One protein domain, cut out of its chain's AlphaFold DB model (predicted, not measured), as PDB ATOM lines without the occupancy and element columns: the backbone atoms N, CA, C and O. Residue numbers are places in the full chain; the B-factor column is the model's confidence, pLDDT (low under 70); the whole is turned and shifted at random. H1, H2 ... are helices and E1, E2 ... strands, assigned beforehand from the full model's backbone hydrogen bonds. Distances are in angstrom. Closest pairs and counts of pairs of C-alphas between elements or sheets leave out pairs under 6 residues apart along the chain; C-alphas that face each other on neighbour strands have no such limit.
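Overview. This is residues 183 to 280 and 321 to 335 of the 340 residues of the protein "Tellurite resistance protein TerB" of Verrucomicrobia bacterium ADurb.Bin070 (UniProt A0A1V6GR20). What is the main shape? It is an elongated body in which the helices H3 and H4 fold back on each other as a hairpin, with H5 packed slantwise on H4, while H1 and H2 make one end and the small strand hairpin of E1 and E2 makes the other. Between those ends winds a long stretch with no named element, residues 201 to 229. What is it built of? The 113 printed residues hold five named helices and two named strands, in the order H1, H2, E1, E2, H3, H4, H5; the class is mostly helix, with under half of the residues in named elements, and the sheet E1 - E2 is antiparallel. How spread out is it? It is compact, with a radius of gyration of the C-alphas of 14.3 A and spans of 48 by 26 by 26 A.

Along the chain. Where does the printed part begin? H1, residues 183 to 192, begins at C-alpha 183 at (-35.994, -11.518, -5.434) and is 14.3 A long; H2 is residues 197 to 200. What follows the long stretch? The strands E1, residues 230 to 232, and E2, residues 238 to 240, come before H3, residues 242 to 255, which is 20.4 A long from C-alpha 242 at (-8.956, -13.510, 3.389). Which helices come last? H4, residues 264 to 273, is 14.7 A long, and H5, residues 324 to 334, is 15.5 A long and ends at C-alpha 334 at (-23.232, -4.499, 13.723).

Arrangement. How does H1 stand to H2? They are close but not clearly touching; their closest C-alphas, of Arg 191 and Gln 197, are 5.5 A apart. How do the strands pair? E1 and E2 form an antiparallel hairpin at 163 degrees, with N 231 and O 239 at 3.0 A and N 239 and O 231 at 2.8 A, within hydrogen-bond range. Residues 238 to 239 of E2 also pair antiparallel with residues 277 to 278. How do the later helices meet? H3 and H4, a helical hairpin, touch at a shallow tilt of 24 degrees, opposite ways, their closest C-alphas being those of Ala 253 and Pro 264, 7.3 A. H4 and H5 touch at a steep tilt of 45 degrees, opposite ways, closest at the C-alphas of Ala 270 and Ala 333, 4.9 A; H3 and H5 are apart. Are the helix backbones in range? Every O i to N i+4 pair is within hydrogen-bond range in H1, H4 and H5, and 9 of 10 are in H3; H2 is too short for such a pair.

Size, cuts and confidence. How long is it? The two C-alphas farthest apart, of Ala 193 and Pro 234, are 48.8 A apart. Where are the cut and the long link? Residues 281 to 320 are not printed, and C-alphas 280 and 321 are 9.2 A apart across this cut; the link from H2 to E1, 29 residues, is long. Where is confidence low? The mean pLDDT of the printed part is 89.0, and residue 235 is under 70.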
ATOM      1  N   ASP A 183     -36.545 -10.789  -6.576       89.00
ATOM      2  CA  ASP A 183     -35.994 -11.518  -5.434       89.00
ATOM      3  C   ASP A 183     -35.619 -10.581  -4.272       89.00
ATOM      4  O   ASP A 183     -35.910 -10.872  -3.105       89.00
ATOM      5  N   ILE A 184     -35.037  -9.421  -4.582       92.00
ATOM      6  CA  ILE A 184     -34.705  -8.380  -3.604       92.00
ATOM      7  C   ILE A 184     -35.985  -7.735  -3.071       92.00
ATOM      8  O   ILE A 184     -36.120  -7.577  -1.855       92.00
ATOM      9  N   ALA A 185     -36.946  -7.415  -3.938       91.62
ATOM     10  CA  ALA A 185     -38.237  -6.853  -3.548       91.62
ATOM     11  C   ALA A 185     -39.006  -7.803  -2.611       91.62
ATOM     12  O   ALA A 185     -39.459  -7.389  -1.538       91.62
ATOM     13  N   ALA A 186     -39.074  -9.094  -2.953       91.69
ATOM     14  CA  ALA A 186     -39.679 -10.123  -2.110       91.69
ATOM     15  C   ALA A 186     -38.953 -10.255  -0.760       91.69
ATOM     16  O   ALA A 186     -39.591 -10.301   0.294       91.69
ATOM     17  N   CYS A 187     -37.615 -10.246  -0.759       92.56
ATOM     18  CA  CYS A 187     -36.825 -10.295   0.471       92.56
ATOM     19  C   CYS A 187     -37.070  -9.071   1.372       92.56
ATOM     20  O   CYS A 187     -37.151  -9.218   2.594       92.56
ATOM     21  N   VAL A 188     -37.192  -7.869   0.800       93.00
ATOM     22  CA  VAL A 188     -37.503  -6.635   1.544       93.00
ATOM     23  C   VAL A 188     -38.901  -6.713   2.163       93.00
ATOM     24  O   VAL A 188     -39.065  -6.351   3.329       93.00
ATOM     25  N   HIS A 189     -39.883  -7.250   1.437       92.00
ATOM     26  CA  HIS A 189     -41.230  -7.463   1.966       92.00
ATOM     27  C   HIS A 189     -41.232  -8.447   3.148       92.00
ATOM     28  O   HIS A 189     -41.747  -8.131   4.222       92.00
ATOM     29  N   CYS A 190     -40.569  -9.597   3.006       90.94
ATOM     30  CA  CYS A 190     -40.430 -10.569   4.093       90.94
ATOM     31  C   CYS A 190     -39.672  -9.994   5.301       90.94
ATOM     32  O   CYS A 190     -40.031 -10.275   6.443       90.94
ATOM     33  N   ARG A 191     -38.651  -9.155   5.070       92.12
ATOM     34  CA  ARG A 191     -37.942  -8.439   6.139       92.12
ATOM     35  C   ARG A 191     -38.882  -7.504   6.900       92.12
ATOM     36  O   ARG A 191     -38.787  -7.443   8.121       92.12
ATOM     37  N   ALA A 192     -39.758  -6.775   6.210       91.31
ATOM     38  CA  ALA A 192     -40.706  -5.860   6.845       91.31
ATOM     39  C   ALA A 192     -41.708  -6.594   7.755       91.31
ATOM     40  O   ALA A 192     -42.083  -6.062   8.798       91.31
ATOM     41  N   ALA A 193     -42.078  -7.826   7.392       90.25
ATOM     42  CA  ALA A 193     -42.946  -8.698   8.182       90.25
ATOM     43  C   ALA A 193     -42.223  -9.452   9.322       90.25
ATOM     44  O   ALA A 193     -42.877 -10.098  10.141       90.25
ATOM     45  N   ALA A 194     -40.888  -9.408   9.386       88.62
ATOM     46  CA  ALA A 194     -40.109 -10.139  10.382       88.62
ATOM     47  C   ALA A 194     -40.164  -9.484  11.772       88.62
ATOM     48  O   ALA A 194     -40.168  -8.259  11.901       88.62
ATOM     49  N   GLN A 195     -40.122 -10.313  12.820       87.44
ATOM     50  CA  GLN A 195     -40.163  -9.860  14.215       87.44
ATOM     51  C   GLN A 195     -38.953  -8.986  14.594       87.44
ATOM     52  O   GLN A 195     -39.126  -7.953  15.238       87.44
ATOM     53  N   ASP A 196     -37.742  -9.365  14.171       87.25
ATOM     54  CA  ASP A 196     -36.539  -8.526  14.253       87.25
ATOM     55  C   ASP A 196     -35.973  -8.308  12.843       87.25
ATOM     56  O   ASP A 196     -35.238  -9.122  12.276       87.25
ATOM     57  N   GLN A 197     -36.300  -7.152  12.267       89.19
ATOM     58  CA  GLN A 197     -35.855  -6.782  10.925       89.19
ATOM     59  C   GLN A 197     -34.328  -6.630  10.806       89.19
ATOM     60  O   GLN A 197     -33.778  -6.706   9.704       89.19
ATOM     61  N   ALA A 198     -33.629  -6.343  11.910       83.19
ATOM     62  CA  ALA A 198     -32.180  -6.181  11.914       83.19
ATOM     63  C   ALA A 198     -31.468  -7.539  11.956       83.19
ATOM     64  O   ALA A 198     -30.417  -7.690  11.334       83.19
ATOM     65  N   ALA A 199     -32.024  -8.522  12.662       86.56
ATOM     66  CA  ALA A 199     -31.509  -9.888  12.698       86.56
ATOM     67  C   ALA A 199     -31.933 -10.728  11.478       86.56
ATOM     68  O   ALA A 199     -31.181 -11.617  11.068       86.56
ATOM     69  N   TYR A 200     -33.046 -10.385  10.819       90.94
ATOM     70  CA  TYR A 200     -33.516 -11.037   9.589       90.94
ATOM     71  C   TYR A 200     -32.435 -11.125   8.498       90.94
ATOM     72  O   TYR A 200     -32.211 -12.189   7.917       90.94
ATOM     73  N   CYS A 201     -31.700 -10.032   8.251       90.56
ATOM     74  CA  CYS A 201     -30.630 -10.004   7.245       90.56
ATOM     75  C   CYS A 201     -29.473 -10.968   7.558       90.56
ATOM     76  O   CYS A 201     -28.734 -11.348   6.652       90.56
ATOM     77  N   TYR A 202     -29.329 -11.375   8.820       91.19
ATOM     78  CA  TYR A 202     -28.322 -12.324   9.288       91.19
ATOM     79  C   TYR A 202     -28.865 -13.760   9.407       91.19
ATOM     80  O   TYR A 202     -28.189 -14.620   9.971       91.19
ATOM     81  N   GLY A 203     -30.054 -14.040   8.863       86.44
ATOM     82  CA  GLY A 203     -30.614 -15.391   8.786       86.44
ATOM     83  C   GLY A 203     -31.294 -15.872  10.068       86.44
ATOM     84  O   GLY A 203     -31.296 -17.071  10.338       86.44
ATOM     85  N   GLU A 204     -31.849 -14.968  10.883       79.06
ATOM     86  CA  GLU A 204     -32.699 -15.380  12.005       79.06
ATOM     87  C   GLU A 204     -33.912 -16.189  11.507       79.06
ATOM     88  O   GLU A 204     -34.594 -15.784  10.568       79.06
ATOM     89  N   GLY A 205     -34.144 -17.357  12.117       70.12
ATOM     90  CA  GLY A 205     -35.154 -18.332  11.682       70.12
ATOM     91  C   GLY A 205     -34.653 -19.382  10.679       70.12
ATOM     92  O   GLY A 205     -35.357 -20.356  10.431       70.12
ATOM     93  N   GLU A 206     -33.433 -19.242  10.148       80.94
ATOM     94  CA  GLU A 206     -32.816 -20.183   9.203       80.94
ATOM     95  C   GLU A 206     -31.321 -20.413   9.521       80.94
ATOM     96  O   GLU A 206     -30.890 -20.359  10.673       80.94
ATOM     97  N   SER A 207     -30.503 -20.713   8.502       83.69
ATOM     98  CA  SER A 207     -29.046 -20.745   8.627       83.69
ATOM     99  C   SER A 207     -28.506 -19.326   8.792       83.69
ATOM    100  O   SER A 207     -28.691 -18.488   7.908       83.69
ATOM    101  N   LEU A 208     -27.778 -19.082   9.886       90.75
ATOM    102  CA  LEU A 208     -27.139 -17.790  10.126       90.75
ATOM    103  C   LEU A 208     -26.235 -17.395   8.957       90.75
ATOM    104  O   LEU A 208     -25.557 -18.229   8.363       90.75
ATOM    105  N   ASN A 209     -26.168 -16.106   8.672       90.88
ATOM    106  CA  ASN A 209     -25.275 -15.519   7.689       90.88
ATOM    107  C   ASN A 209     -24.576 -14.338   8.357       90.88
ATOM    108  O   ASN A 209     -25.239 -13.424   8.827       90.88
ATOM    109  N   VAL A 210     -23.245 -14.361   8.434       92.75
ATOM    110  CA  VAL A 210     -22.469 -13.350   9.176       92.75
ATOM    111  C   VAL A 210     -22.207 -12.068   8.383       92.75
ATOM    112  O   VAL A 210     -21.733 -11.088   8.950       92.75
ATOM    113  N   TRP A 211     -22.530 -12.058   7.091       92.56
ATOM    114  CA  TRP A 211     -22.125 -11.030   6.132       92.56
ATOM    115  C   TRP A 211     -23.122  -9.871   6.010       92.56
ATOM    116  O   TRP A 211     -22.876  -8.921   5.278       92.56
ATOM    117  N   GLY A 212     -24.246  -9.919   6.732       89.12
ATOM    118  CA  GLY A 212     -25.218  -8.821   6.780       89.12
ATOM    119  C   GLY A 212     -26.220  -8.784   5.629       89.12
ATOM    120  O   GLY A 212     -26.995  -7.837   5.541       89.12
ATOM    121  N   CYS A 213     -26.252  -9.809   4.779       91.12
ATOM    122  CA  CYS A 213     -27.332 -10.010   3.822       91.12
ATOM    123  C   CYS A 213     -27.508 -11.497   3.514       91.12
ATOM    124  O   CYS A 213     -26.575 -12.170   3.073       91.12
ATOM    125  N   ARG A 214     -28.727 -12.007   3.713       90.38
ATOM    126  CA  ARG A 214     -29.073 -13.412   3.468       90.38
ATOM    127  C   ARG A 214     -28.998 -13.804   1.989       90.38
ATOM    128  O   ARG A 214     -28.629 -14.937   1.696       90.38
ATOM    129  N   LEU A 215     -29.259 -12.859   1.082       90.75
ATOM    130  CA  LEU A 215     -29.196 -13.072  -0.368       90.75
ATOM    131  C   LEU A 215     -27.765 -13.233  -0.898       90.75
ATOM    132  O   LEU A 215     -27.594 -13.692  -2.016       90.75
ATOM    133  N   LEU A 216     -26.730 -12.976  -0.086       90.69
ATOM    134  CA  LEU A 216     -25.350 -13.323  -0.455       90.69
ATOM    135  C   LEU A 216     -25.134 -14.840  -0.588       90.69
ATOM    136  O   LEU A 216     -24.096 -15.261  -1.085       90.69
ATOM    137  N   GLN A 217     -26.064 -15.667  -0.088       87.12
ATOM    138  CA  GLN A 217     -25.994 -17.132  -0.159       87.12
ATOM    139  C   GLN A 217     -24.677 -17.714   0.395       87.12
ATOM    140  O   GLN A 217     -24.238 -18.794   0.005       87.12
ATOM    141  N   GLN A 218     -24.068 -17.027   1.370       91.06
ATOM    142  CA  GLN A 218     -22.872 -17.472   2.094       91.06
ATOM    143  C   GLN A 218     -23.201 -17.820   3.561       91.06
ATOM    144  O   GLN A 218     -22.785 -17.111   4.483       91.06
ATOM    145  N   PRO A 219     -23.969 -18.897   3.815       92.12
ATOM    146  CA  PRO A 219     -24.414 -19.265   5.157       92.12
ATOM    147  C   PRO A 219     -23.270 -19.742   6.065       92.12
ATOM    148  O   PRO A 219     -22.213 -20.186   5.626       92.12
ATOM    149  N   TRP A 220     -23.512 -19.721   7.369       92.44
ATOM    150  CA  TRP A 220     -22.657 -20.277   8.413       92.44
ATOM    151  C   TRP A 220     -22.892 -21.789   8.552       92.44
ATOM    152  O   TRP A 220     -23.398 -22.276   9.560       92.44
ATOM    153  N   ARG A 221     -22.570 -22.559   7.507       90.62
ATOM    154  CA  ARG A 221     -22.740 -24.025   7.485       90.62
ATOM    155  C   ARG A 221     -21.662 -24.706   6.647       90.62
ATOM    156  O   ARG A 221     -21.083 -24.082   5.771       90.62
ATOM    157  N   SER A 222     -21.465 -26.007   6.865       85.00
ATOM    158  CA  SER A 222     -20.426 -26.861   6.246       85.00
ATOM    159  C   SER A 222     -20.261 -26.754   4.714       85.00
ATOM    160  O   SER A 222     -19.181 -26.997   4.181       85.00
ATOM    161  N   GLY A 223     -21.329 -26.400   3.992       83.00
ATOM    162  CA  GLY A 223     -21.328 -26.283   2.528       83.00
ATOM    163  C   GLY A 223     -20.890 -24.924   1.974       83.00
ATOM    164  O   GLY A 223     -20.826 -24.771   0.762       83.00
ATOM    165  N   ALA A 224     -20.635 -23.921   2.818       91.19
ATOM    166  CA  ALA A 224     -20.384 -22.568   2.332       91.19
ATOM    167  C   ALA A 224     -19.021 -22.446   1.641       91.19
ATOM    168  O   ALA A 224     -17.999 -22.878   2.172       91.19
ATOM    169  N   THR A 225     -19.004 -21.824   0.465       91.75
ATOM    170  CA  THR A 225     -17.819 -21.755  -0.398       91.75
ATOM    171  C   THR A 225     -16.659 -21.021   0.273       91.75
ATOM    172  O   THR A 225     -15.518 -21.471   0.202       91.75
ATOM    173  N   TRP A 226     -16.941 -19.956   1.029       93.62
ATOM    174  CA  TRP A 226     -15.917 -19.205   1.763       93.62
ATOM    175  C   TRP A 226     -15.181 -20.033   2.836       93.62
ATOM    176  O   TRP A 226     -14.055 -19.705   3.194       93.62
ATOM    177  N   LEU A 227     -15.766 -21.130   3.331       93.38
ATOM    178  CA  LEU A 227     -15.110 -22.030   4.291       93.38
ATOM    179  C   LEU A 227     -14.078 -22.969   3.646       93.38
ATOM    180  O   LEU A 227     -13.315 -23.633   4.352       93.38
ATOM    181  N   LYS A 228     -14.074 -23.028   2.311       92.56
ATOM    182  CA  LYS A 228     -13.112 -23.768   1.486       92.56
ATOM    183  C   LYS A 228     -11.931 -22.878   1.076       92.56
ATOM    184  O   LYS A 228     -10.873 -23.387   0.728       92.56
ATOM    185  N   ALA A 229     -12.094 -21.555   1.156       93.19
ATOM    186  CA  ALA A 229     -11.088 -20.572   0.772       93.19
ATOM    187  C   ALA A 229      -9.957 -20.486   1.812       93.19
ATOM    188  O   ALA A 229     -10.021 -19.748   2.802       93.19
ATOM    189  N   GLY A 230      -8.913 -21.279   1.599       92.69
ATOM    190  CA  GLY A 230      -7.748 -21.321   2.468       92.69
ATOM    191  C   GLY A 230      -6.900 -22.564   2.249       92.69
ATOM    192  O   GLY A 230      -7.083 -23.314   1.292       92.69
ATOM    193  N   SER A 231      -5.957 -22.792   3.158       91.56
ATOM    194  CA  SER A 231      -5.056 -23.943   3.090       91.56
ATOM    195  C   SER A 231      -4.772 -24.530   4.467       91.56
ATOM    196  O   SER A 231      -4.762 -23.836   5.487       91.56
ATOM    197  N   PHE A 232      -4.524 -25.838   4.505       88.31
ATOM    198  CA  PHE A 232      -4.076 -26.509   5.717       88.31
ATOM    199  C   PHE A 232      -2.561 -26.407   5.872       88.31
ATOM    200  O   PHE A 232      -1.800 -26.719   4.958       88.31
ATOM    201  N   ARG A 233      -2.113 -26.045   7.075       82.44
ATOM    202  CA  ARG A 233      -0.714 -26.195   7.485       82.44
ATOM    203  C   ARG A 233      -0.424 -27.644   7.890       82.44
ATOM    204  O   ARG A 233      -1.340 -28.337   8.340       82.44
ATOM    205  N   PRO A 234       0.855 -28.075   7.884       71.56
ATOM    206  CA  PRO A 234       1.257 -29.385   8.408       71.56
ATOM    207  C   PRO A 234       0.804 -29.647   9.854       71.56
ATOM    208  O   PRO A 234       0.612 -30.789  10.250       71.56
ATOM    209  N   SER A 235       0.583 -28.587  10.639       69.44
ATOM    210  CA  SER A 235       0.056 -28.660  12.005       69.44
ATOM    211  C   SER A 235      -1.431 -29.041  12.105       69.44
ATOM    212  O   SER A 235      -1.940 -29.173  13.217       69.44
ATOM    213  N   GLY A 236      -2.148 -29.163  10.983       78.44
ATOM    214  CA  GLY A 236      -3.597 -29.387  10.950       78.44
ATOM    215  C   GLY A 236      -4.439 -28.117  11.125       78.44
ATOM    216  O   GLY A 236      -5.665 -28.194  11.148       78.44
ATOM    217  N   CYS A 237      -3.801 -26.949  11.241       83.75
ATOM    218  CA  CYS A 237      -4.475 -25.653  11.276       83.75
ATOM    219  C   CYS A 237      -4.906 -25.232   9.869       83.75
ATOM    220  O   CYS A 237      -4.084 -25.256   8.951       83.75
ATOM    221  N   PHE A 238      -6.155 -24.802   9.710       89.38
ATOM    222  CA  PHE A 238      -6.629 -24.182   8.478       89.38
ATOM    223  C   PHE A 238      -6.383 -22.675   8.530       89.38
ATOM    224  O   PHE A 238      -6.808 -22.008   9.472       89.38
ATOM    225  N   VAL A 239      -5.700 -22.128   7.533       91.12
ATOM    226  CA  VAL A 239      -5.492 -20.686   7.385       91.12
ATOM    227  C   VAL A 239      -6.457 -20.189   6.328       91.12
ATOM    228  O   VAL A 239      -6.392 -20.640   5.186       91.12
ATOM    229  N   PHE A 240      -7.338 -19.270   6.714       94.19
ATOM    230  CA  PHE A 240      -8.268 -18.659   5.776       94.19
ATOM    231  C   PHE A 240      -7.520 -17.729   4.830       94.19
ATOM    232  O   PHE A 240      -6.747 -16.873   5.272       94.19
ATOM    233  N   ASP A 241      -7.804 -17.861   3.541       94.69
ATOM    234  CA  ASP A 241      -7.378 -16.889   2.550       94.69
ATOM    235  C   ASP A 241      -8.392 -15.741   2.520       94.69
ATOM    236  O   ASP A 241      -9.448 -15.807   1.888       94.69
ATOM    237  N   ARG A 242      -8.079 -14.679   3.265       93.62
ATOM    238  CA  ARG A 242      -8.956 -13.510   3.389       93.62
ATOM    239  C   ARG A 242      -9.125 -12.752   2.076       93.62
ATOM    240  O   ARG A 242     -10.143 -12.083   1.930       93.62
ATOM    241  N   GLU A 243      -8.169 -12.824   1.156       93.88
ATOM    242  CA  GLU A 243      -8.272 -12.157  -0.143       93.88
ATOM    243  C   GLU A 243      -9.242 -12.908  -1.044       93.88
ATOM    244  O   GLU A 243     -10.181 -12.299  -1.556       93.88
ATOM    245  N   THR A 244      -9.114 -14.234  -1.119       94.44
ATOM    246  CA  THR A 244     -10.073 -15.082  -1.839       94.44
ATOM    247  C   THR A 244     -11.484 -14.953  -1.256       94.44
ATOM    248  O   THR A 244     -12.451 -14.786  -1.998       94.44
ATOM    249  N   ILE A 245     -11.626 -14.952   0.077       94.88
ATOM    250  CA  ILE A 245     -12.930 -14.730   0.727       94.88
ATOM    251  C   ILE A 245     -13.485 -13.345   0.373       94.88
ATOM    252  O   ILE A 245     -14.674 -13.221   0.086       94.88
ATOM    253  N   ARG A 246     -12.647 -12.302   0.374       94.44
ATOM    254  CA  ARG A 246     -13.067 -10.943   0.007       94.44
ATOM    255  C   ARG A 246     -13.559 -10.880  -1.437       94.44
ATOM    256  O   ARG A 246     -14.610 -10.292  -1.662       94.44
ATOM    257  N   ALA A 247     -12.835 -11.481  -2.380       93.81
ATOM    258  CA  ALA A 247     -13.217 -11.505  -3.791       93.81
ATOM    259  C   ALA A 247     -14.569 -12.204  -3.995       93.81
ATOM    260  O   ALA A 247     -15.471 -11.638  -4.607       93.81
ATOM    261  N   LEU A 248     -14.749 -13.373  -3.372       93.75
ATOM    262  CA  LEU A 248     -16.005 -14.123  -3.407       93.75
ATOM    263  C   LEU A 248     -17.182 -13.314  -2.841       93.75
ATOM    264  O   LEU A 248     -18.279 -13.309  -3.396       93.75
ATOM    265  N   LEU A 249     -16.964 -12.612  -1.726       93.94
ATOM    266  CA  LEU A 249     -17.995 -11.776  -1.117       93.94
ATOM    267  C   LEU A 249     -18.287 -10.515  -1.933       93.94
ATOM    268  O   LEU A 249     -19.427 -10.065  -1.920       93.94
ATOM    269  N   ALA A 250     -17.300  -9.953  -2.633       92.31
ATOM    270  CA  ALA A 250     -17.495  -8.806  -3.515       92.31
ATOM    271  C   ALA A 250     -18.363  -9.170  -4.731       92.31
ATOM    272  O   ALA A 250     -19.283  -8.428  -5.067       92.31
ATOM    273  N   GLU A 251     -18.130 -10.341  -5.331       91.25
ATOM    274  CA  GLU A 251     -18.962 -10.870  -6.418       91.25
ATOM    275  C   GLU A 251     -20.413 -11.093  -5.964       91.25
ATOM    276  O   GLU A 251     -21.354 -10.645  -6.621       91.25
ATOM    277  N   ALA A 252     -20.611 -11.711  -4.796       91.00
ATOM    278  CA  ALA A 252     -21.946 -11.886  -4.223       91.00
ATOM    279  C   ALA A 252     -22.605 -10.539  -3.858       91.00
ATOM    280  O   ALA A 252     -23.809 -10.363  -4.037       91.00
ATOM    281  N   ALA A 253     -21.827  -9.574  -3.361       91.62
ATOM    282  CA  ALA A 253     -22.310  -8.246  -2.987       91.62
ATOM    283  C   ALA A 253     -22.805  -7.432  -4.189       91.62
ATOM    284  O   ALA A 253     -23.772  -6.685  -4.045       91.62
ATOM    285  N   ALA A 254     -22.195  -7.600  -5.365       90.62
ATOM    286  CA  ALA A 254     -22.624  -6.924  -6.588       90.62
ATOM    287  C   ALA A 254     -24.076  -7.271  -6.965       90.62
ATOM    288  O   ALA A 254     -24.822  -6.396  -7.397       90.62
ATOM    289  N   GLN A 255     -24.505  -8.514  -6.719       88.94
ATOM    290  CA  GLN A 255     -25.867  -8.986  -7.016       88.94
ATOM    291  C   GLN A 255     -26.934  -8.330  -6.130       88.94
ATOM    292  O   GLN A 255     -28.094  -8.246  -6.512       88.94
ATOM    293  N   VAL A 256     -26.547  -7.848  -4.946       91.44
ATOM    294  CA  VAL A 256     -27.461  -7.280  -3.942       91.44
ATOM    295  C   VAL A 256     -27.198  -5.798  -3.680       91.44
ATOM    296  O   VAL A 256     -27.732  -5.236  -2.724       91.44
ATOM    297  N   ALA A 257     -26.380  -5.149  -4.513       89.44
ATOM    298  CA  ALA A 257     -25.930  -3.773  -4.309       89.44
ATOM    299  C   ALA A 257     -27.081  -2.751  -4.301       89.44
ATOM    300  O   ALA A 257     -26.988  -1.736  -3.619       89.44
ATOM    301  N   CYS A 258     -28.183  -3.032  -5.007       90.69
ATOM    302  CA  CYS A 258     -29.377  -2.184  -5.018       90.69
ATOM    303  C   CYS A 258     -30.284  -2.372  -3.787       90.69
ATOM    304  O   CYS A 258     -31.244  -1.624  -3.617       90.69
ATOM    305  N   CYS A 259     -30.001  -3.341  -2.907       91.69
ATOM    306  CA  CYS A 259     -30.800  -3.567  -1.706       91.69
ATOM    307  C   CYS A 259     -30.626  -2.407  -0.703       91.69
ATOM    308  O   CYS A 259     -29.512  -2.181  -0.222       91.69
ATOM    309  N   PRO A 260     -31.711  -1.731  -0.272       90.50
ATOM    310  CA  PRO A 260     -31.628  -0.566   0.619       90.50
ATOM    311  C   PRO A 260     -31.132  -0.898   2.035       90.50
ATOM    312  O   PRO A 260     -30.801  -0.005   2.813       90.50
ATOM    313  N   HIS A 261     -31.102  -2.181   2.401       90.69
ATOM    314  CA  HIS A 261     -30.662  -2.652   3.716       90.69
ATOM    315  C   HIS A 261     -29.277  -3.306   3.695       90.69
ATOM    316  O   HIS A 261     -28.794  -3.738   4.745       90.69
ATOM    317  N   PHE A 262     -28.649  -3.412   2.523       91.06
ATOM    318  CA  PHE A 262     -27.312  -3.967   2.405       91.06
ATOM    319  C   PHE A 262     -26.260  -2.887   2.670       91.06
ATOM    320  O   PHE A 262     -26.320  -1.777   2.150       91.06
ATOM    321  N   HIS A 263     -25.275  -3.226   3.499       88.69
ATOM    322  CA  HIS A 263     -24.164  -2.342   3.826       88.69
ATOM    323  C   HIS A 263     -22.844  -3.064   3.532       88.69
ATOM    324  O   HIS A 263     -22.464  -3.941   4.316       88.69
ATOM    325  N   PRO A 264     -22.118  -2.689   2.463       87.31
ATOM    326  CA  PRO A 264     -20.833  -3.300   2.118       87.31
ATOM    327  C   PRO A 264     -19.826  -3.280   3.280       87.31
ATOM    328  O   PRO A 264     -19.146  -4.274   3.537       87.31
ATOM    329  N   ASP A 265     -19.809  -2.210   4.078       87.75
ATOM    330  CA  ASP A 265     -18.919  -2.105   5.240       87.75
ATOM    331  C   ASP A 265     -19.184  -3.176   6.310       87.75
ATOM    332  O   ASP A 265     -18.284  -3.537   7.071       87.75
ATOM    333  N   ALA A 266     -20.414  -3.696   6.406       86.44
ATOM    334  CA  ALA A 266     -20.729  -4.775   7.340       86.44
ATOM    335  C   ALA A 266     -20.004  -6.073   6.956       86.44
ATOM    336  O   ALA A 266     -19.532  -6.785   7.843       86.44
ATOM    337  N   VAL A 267     -19.849  -6.335   5.653       90.81
ATOM    338  CA  VAL A 267     -19.071  -7.466   5.125       90.81
ATOM    339  C   VAL A 267     -17.600  -7.305   5.500       90.81
ATOM    340  O   VAL A 267     -16.995  -8.235   6.037       90.81
ATOM    341  N   ALA A 268     -17.035  -6.112   5.291       89.81
ATOM    342  CA  ALA A 268     -15.643  -5.822   5.631       89.81
ATOM    343  C   ALA A 268     -15.368  -6.001   7.137       89.81
ATOM    344  O   ALA A 268     -14.398  -6.662   7.516       89.81
ATOM    345  N   ARG A 269     -16.255  -5.495   8.007       90.00
ATOM    346  CA  ARG A 269     -16.147  -5.673   9.469       90.00
ATOM    347  C   ARG A 269     -16.302  -7.131   9.900       90.00
ATOM    348  O   ARG A 269     -15.558  -7.595  10.767       90.00
ATOM    349  N   ALA A 270     -17.230  -7.870   9.292       91.69
ATOM    350  CA  ALA A 270     -17.381  -9.300   9.549       91.69
ATOM    351  C   ALA A 270     -16.101 -10.067   9.175       91.69
ATOM    352  O   ALA A 270     -15.605 -10.864   9.974       91.69
ATOM    353  N   LEU A 271     -15.510  -9.763   8.013       91.81
ATOM    354  CA  LEU A 271     -14.258 -10.370   7.560       91.81
ATOM    355  C   LEU A 271     -13.069 -10.025   8.469       91.81
ATOM    356  O   LEU A 271     -12.248 -10.896   8.763       91.81
ATOM    357  N   ALA A 272     -12.992  -8.784   8.957       89.19
ATOM    358  CA  ALA A 272     -11.969  -8.362   9.915       89.19
ATOM    359  C   ALA A 272     -12.084  -9.104  11.261       89.19
ATOM    360  O   ALA A 272     -11.071  -9.443  11.875       89.19
ATOM    361  N   THR A 273     -13.314  -9.406  11.687       89.06
ATOM    362  CA  THR A 273     -13.609 -10.089  12.959       89.06
ATOM    363  C   THR A 273     -13.402 -11.602  12.878       89.06
ATOM    364  O   THR A 273     -13.131 -12.262  13.887       89.06
ATOM    365  N   LEU A 274     -13.532 -12.184  11.684       89.31
ATOM    366  CA  LEU A 274     -13.269 -13.602  11.476       89.31
ATOM    367  C   LEU A 274     -11.827 -13.954  11.856       89.31
ATOM    368  O   LEU A 274     -10.899 -13.225  11.498       89.31
ATOM    369  N   PRO A 275     -11.597 -15.083  12.548       87.44
ATOM    370  CA  PRO A 275     -10.242 -15.503  12.862       87.44
ATOM    371  C   PRO A 275      -9.473 -15.765  11.562       87.44
ATOM    372  O   PRO A 275     -10.010 -16.349  10.628       87.44
ATOM    373  N   SER A 276      -8.196 -15.380  11.506       88.25
ATOM    374  CA  SER A 276      -7.327 -15.700  10.360       88.25
ATOM    375  C   SER A 276      -7.033 -17.200  10.240       88.25
ATOM    376  O   SER A 276      -6.577 -17.671   9.202       88.25
ATOM    377  N   GLN A 277      -7.284 -17.958  11.311       90.19
ATOM    378  CA  GLN A 277      -6.973 -19.375  11.419       90.19
ATOM    379  C   GLN A 277      -8.104 -20.141  12.118       90.19
ATOM    380  O   GLN A 277      -8.638 -19.698  13.140       90.19
ATOM    381  N   ALA A 278      -8.432 -21.320  11.603       86.50
ATOM    382  CA  ALA A 278      -9.376 -22.264  12.175       86.50
ATOM    383  C   ALA A 278      -8.650 -23.529  12.633       86.50
ATOM    384  O   ALA A 278      -8.097 -24.293  11.842       86.50
ATOM    385  N   TRP A 279      -8.705 -23.773  13.939       82.88
ATOM    386  CA  TRP A 279      -8.262 -25.026  14.535       82.88
ATOM    387  C   TRP A 279      -9.452 -25.973  14.655       82.88
ATOM    388  O   TRP A 279     -10.413 -25.624  15.358       82.88
ATOM    389  N   PRO A 280      -9.412 -27.152  14.009       81.94
ATOM    390  CA  PRO A 280     -10.450 -28.153  14.177       81.94
ATOM    391  C   PRO A 280     -10.647 -28.531  15.651       81.94
ATOM    392  O   PRO A 280      -9.755 -29.063  16.299       81.94
ATOM    393  N   VAL A 321     -18.723 -25.314  14.108       87.56
ATOM    394  CA  VAL A 321     -19.385 -26.079  15.173       87.56
ATOM    395  C   VAL A 321     -20.258 -25.118  15.974       87.56
ATOM    396  O   VAL A 321     -19.766 -24.349  16.805       87.56
ATOM    397  N   GLY A 322     -21.559 -25.155  15.687       85.81
ATOM    398  CA  GLY A 322     -22.568 -24.286  16.290       85.81
ATOM    399  C   GLY A 322     -22.432 -22.800  15.930       85.81
ATOM    400  O   GLY A 322     -21.617 -22.382  15.103       85.81
ATOM    401  N   ASP A 323     -23.226 -21.984  16.623       89.00
ATOM    402  CA  ASP A 323     -23.510 -20.604  16.204       89.00
ATOM    403  C   ASP A 323     -22.810 -19.532  17.045       89.00
ATOM    404  O   ASP A 323     -22.897 -18.341  16.749       89.00
ATOM    405  N   LEU A 324     -22.120 -19.913  18.123       86.56
ATOM    406  CA  LEU A 324     -21.548 -18.949  19.075       86.56
ATOM    407  C   LEU A 324     -20.543 -17.996  18.419       86.56
ATOM    408  O   LEU A 324     -20.489 -16.815  18.768       86.56
ATOM    409  N   LEU A 325     -19.733 -18.507  17.486       87.06
ATOM    410  CA  LEU A 325     -18.779 -17.682  16.751       87.06
ATOM    411  C   LEU A 325     -19.495 -16.786  15.731       87.06
ATOM    412  O   LEU A 325     -19.207 -15.595  15.713       87.06
ATOM    413  N   ALA A 326     -20.475 -17.309  14.984       91.19
ATOM    414  CA  ALA A 326     -21.315 -16.506  14.095       91.19
ATOM    415  C   ALA A 326     -21.966 -15.334  14.828       91.19
ATOM    416  O   ALA A 326     -21.805 -14.186  14.428       91.19
ATOM    417  N   ARG A 327     -22.635 -15.594  15.954       90.88
ATOM    418  CA  ARG A 327     -23.316 -14.558  16.747       90.88
ATOM    419  C   ARG A 327     -22.354 -13.490  17.266       90.88
ATOM    420  O   ARG A 327     -22.739 -12.329  17.371       90.88
ATOM    421  N   ARG A 328     -21.106 -13.860  17.580       89.50
ATOM    422  CA  ARG A 328     -20.055 -12.892  17.927       89.50
ATOM    423  C   ARG A 328     -19.689 -12.024  16.723       89.50
ATOM    424  O   ARG A 328     -19.749 -10.810  16.846       89.50
ATOM    425  N   VAL A 329     -19.383 -12.640  15.578       91.06
ATOM    426  CA  VAL A 329     -19.035 -11.919  14.341       91.06
ATOM    427  C   VAL A 329     -20.159 -10.965  13.933       91.06
ATOM    428  O   VAL A 329     -19.895  -9.803  13.655       91.06
ATOM    429  N   ILE A 330     -21.417 -11.412  13.986       91.31
ATOM    430  CA  ILE A 330     -22.602 -10.589  13.698       91.31
ATOM    431  C   ILE A 330     -22.680  -9.391  14.645       91.31
ATOM    432  O   ILE A 330     -22.887  -8.262  14.206       91.31
ATOM    433  N   ARG A 331     -22.513  -9.619  15.952       89.75
ATOM    434  CA  ARG A 331     -22.558  -8.547  16.951       89.75
ATOM    435  C   ARG A 331     -21.493  -7.488  16.678       89.75
ATOM    436  O   ARG A 331     -21.806  -6.305  16.746       89.75
ATOM    437  N   ASP A 332     -20.273  -7.911  16.375       84.81
ATOM    438  CA  ASP A 332     -19.148  -7.007  16.142       84.81
ATOM    439  C   ASP A 332     -19.299  -6.278  14.794       84.81
ATOM    440  O   ASP A 332     -19.132  -5.063  14.736       84.81
ATOM    441  N   ALA A 333     -19.767  -6.961  13.744       85.00
ATOM    442  CA  ALA A 333     -20.073  -6.352  12.446       85.00
ATOM    443  C   ALA A 333     -21.199  -5.301  12.514       85.00
ATOM    444  O   ALA A 333     -21.212  -4.350  11.725       85.00
ATOM    445  N   ARG A 334     -22.136  -5.450  13.464       84.44
ATOM    446  CA  ARG A 334     -23.232  -4.499  13.723       84.44
ATOM    447  C   ARG A 334     -22.807  -3.274  14.534       84.44
ATOM    448  O   ARG A 334     -23.524  -2.274  14.498       84.44
ATOM    449  N   ARG A 335     -21.689  -3.315  15.267       79.88
ATOM    450  CA  ARG A 335     -21.212  -2.150  16.027       79.88
ATOM    451  C   ARG A 335     -20.765  -1.065  15.044       79.88
ATOM    452  O   ARG A 335     -19.816  -1.248  14.289       79.88
TER     453      ARG A 335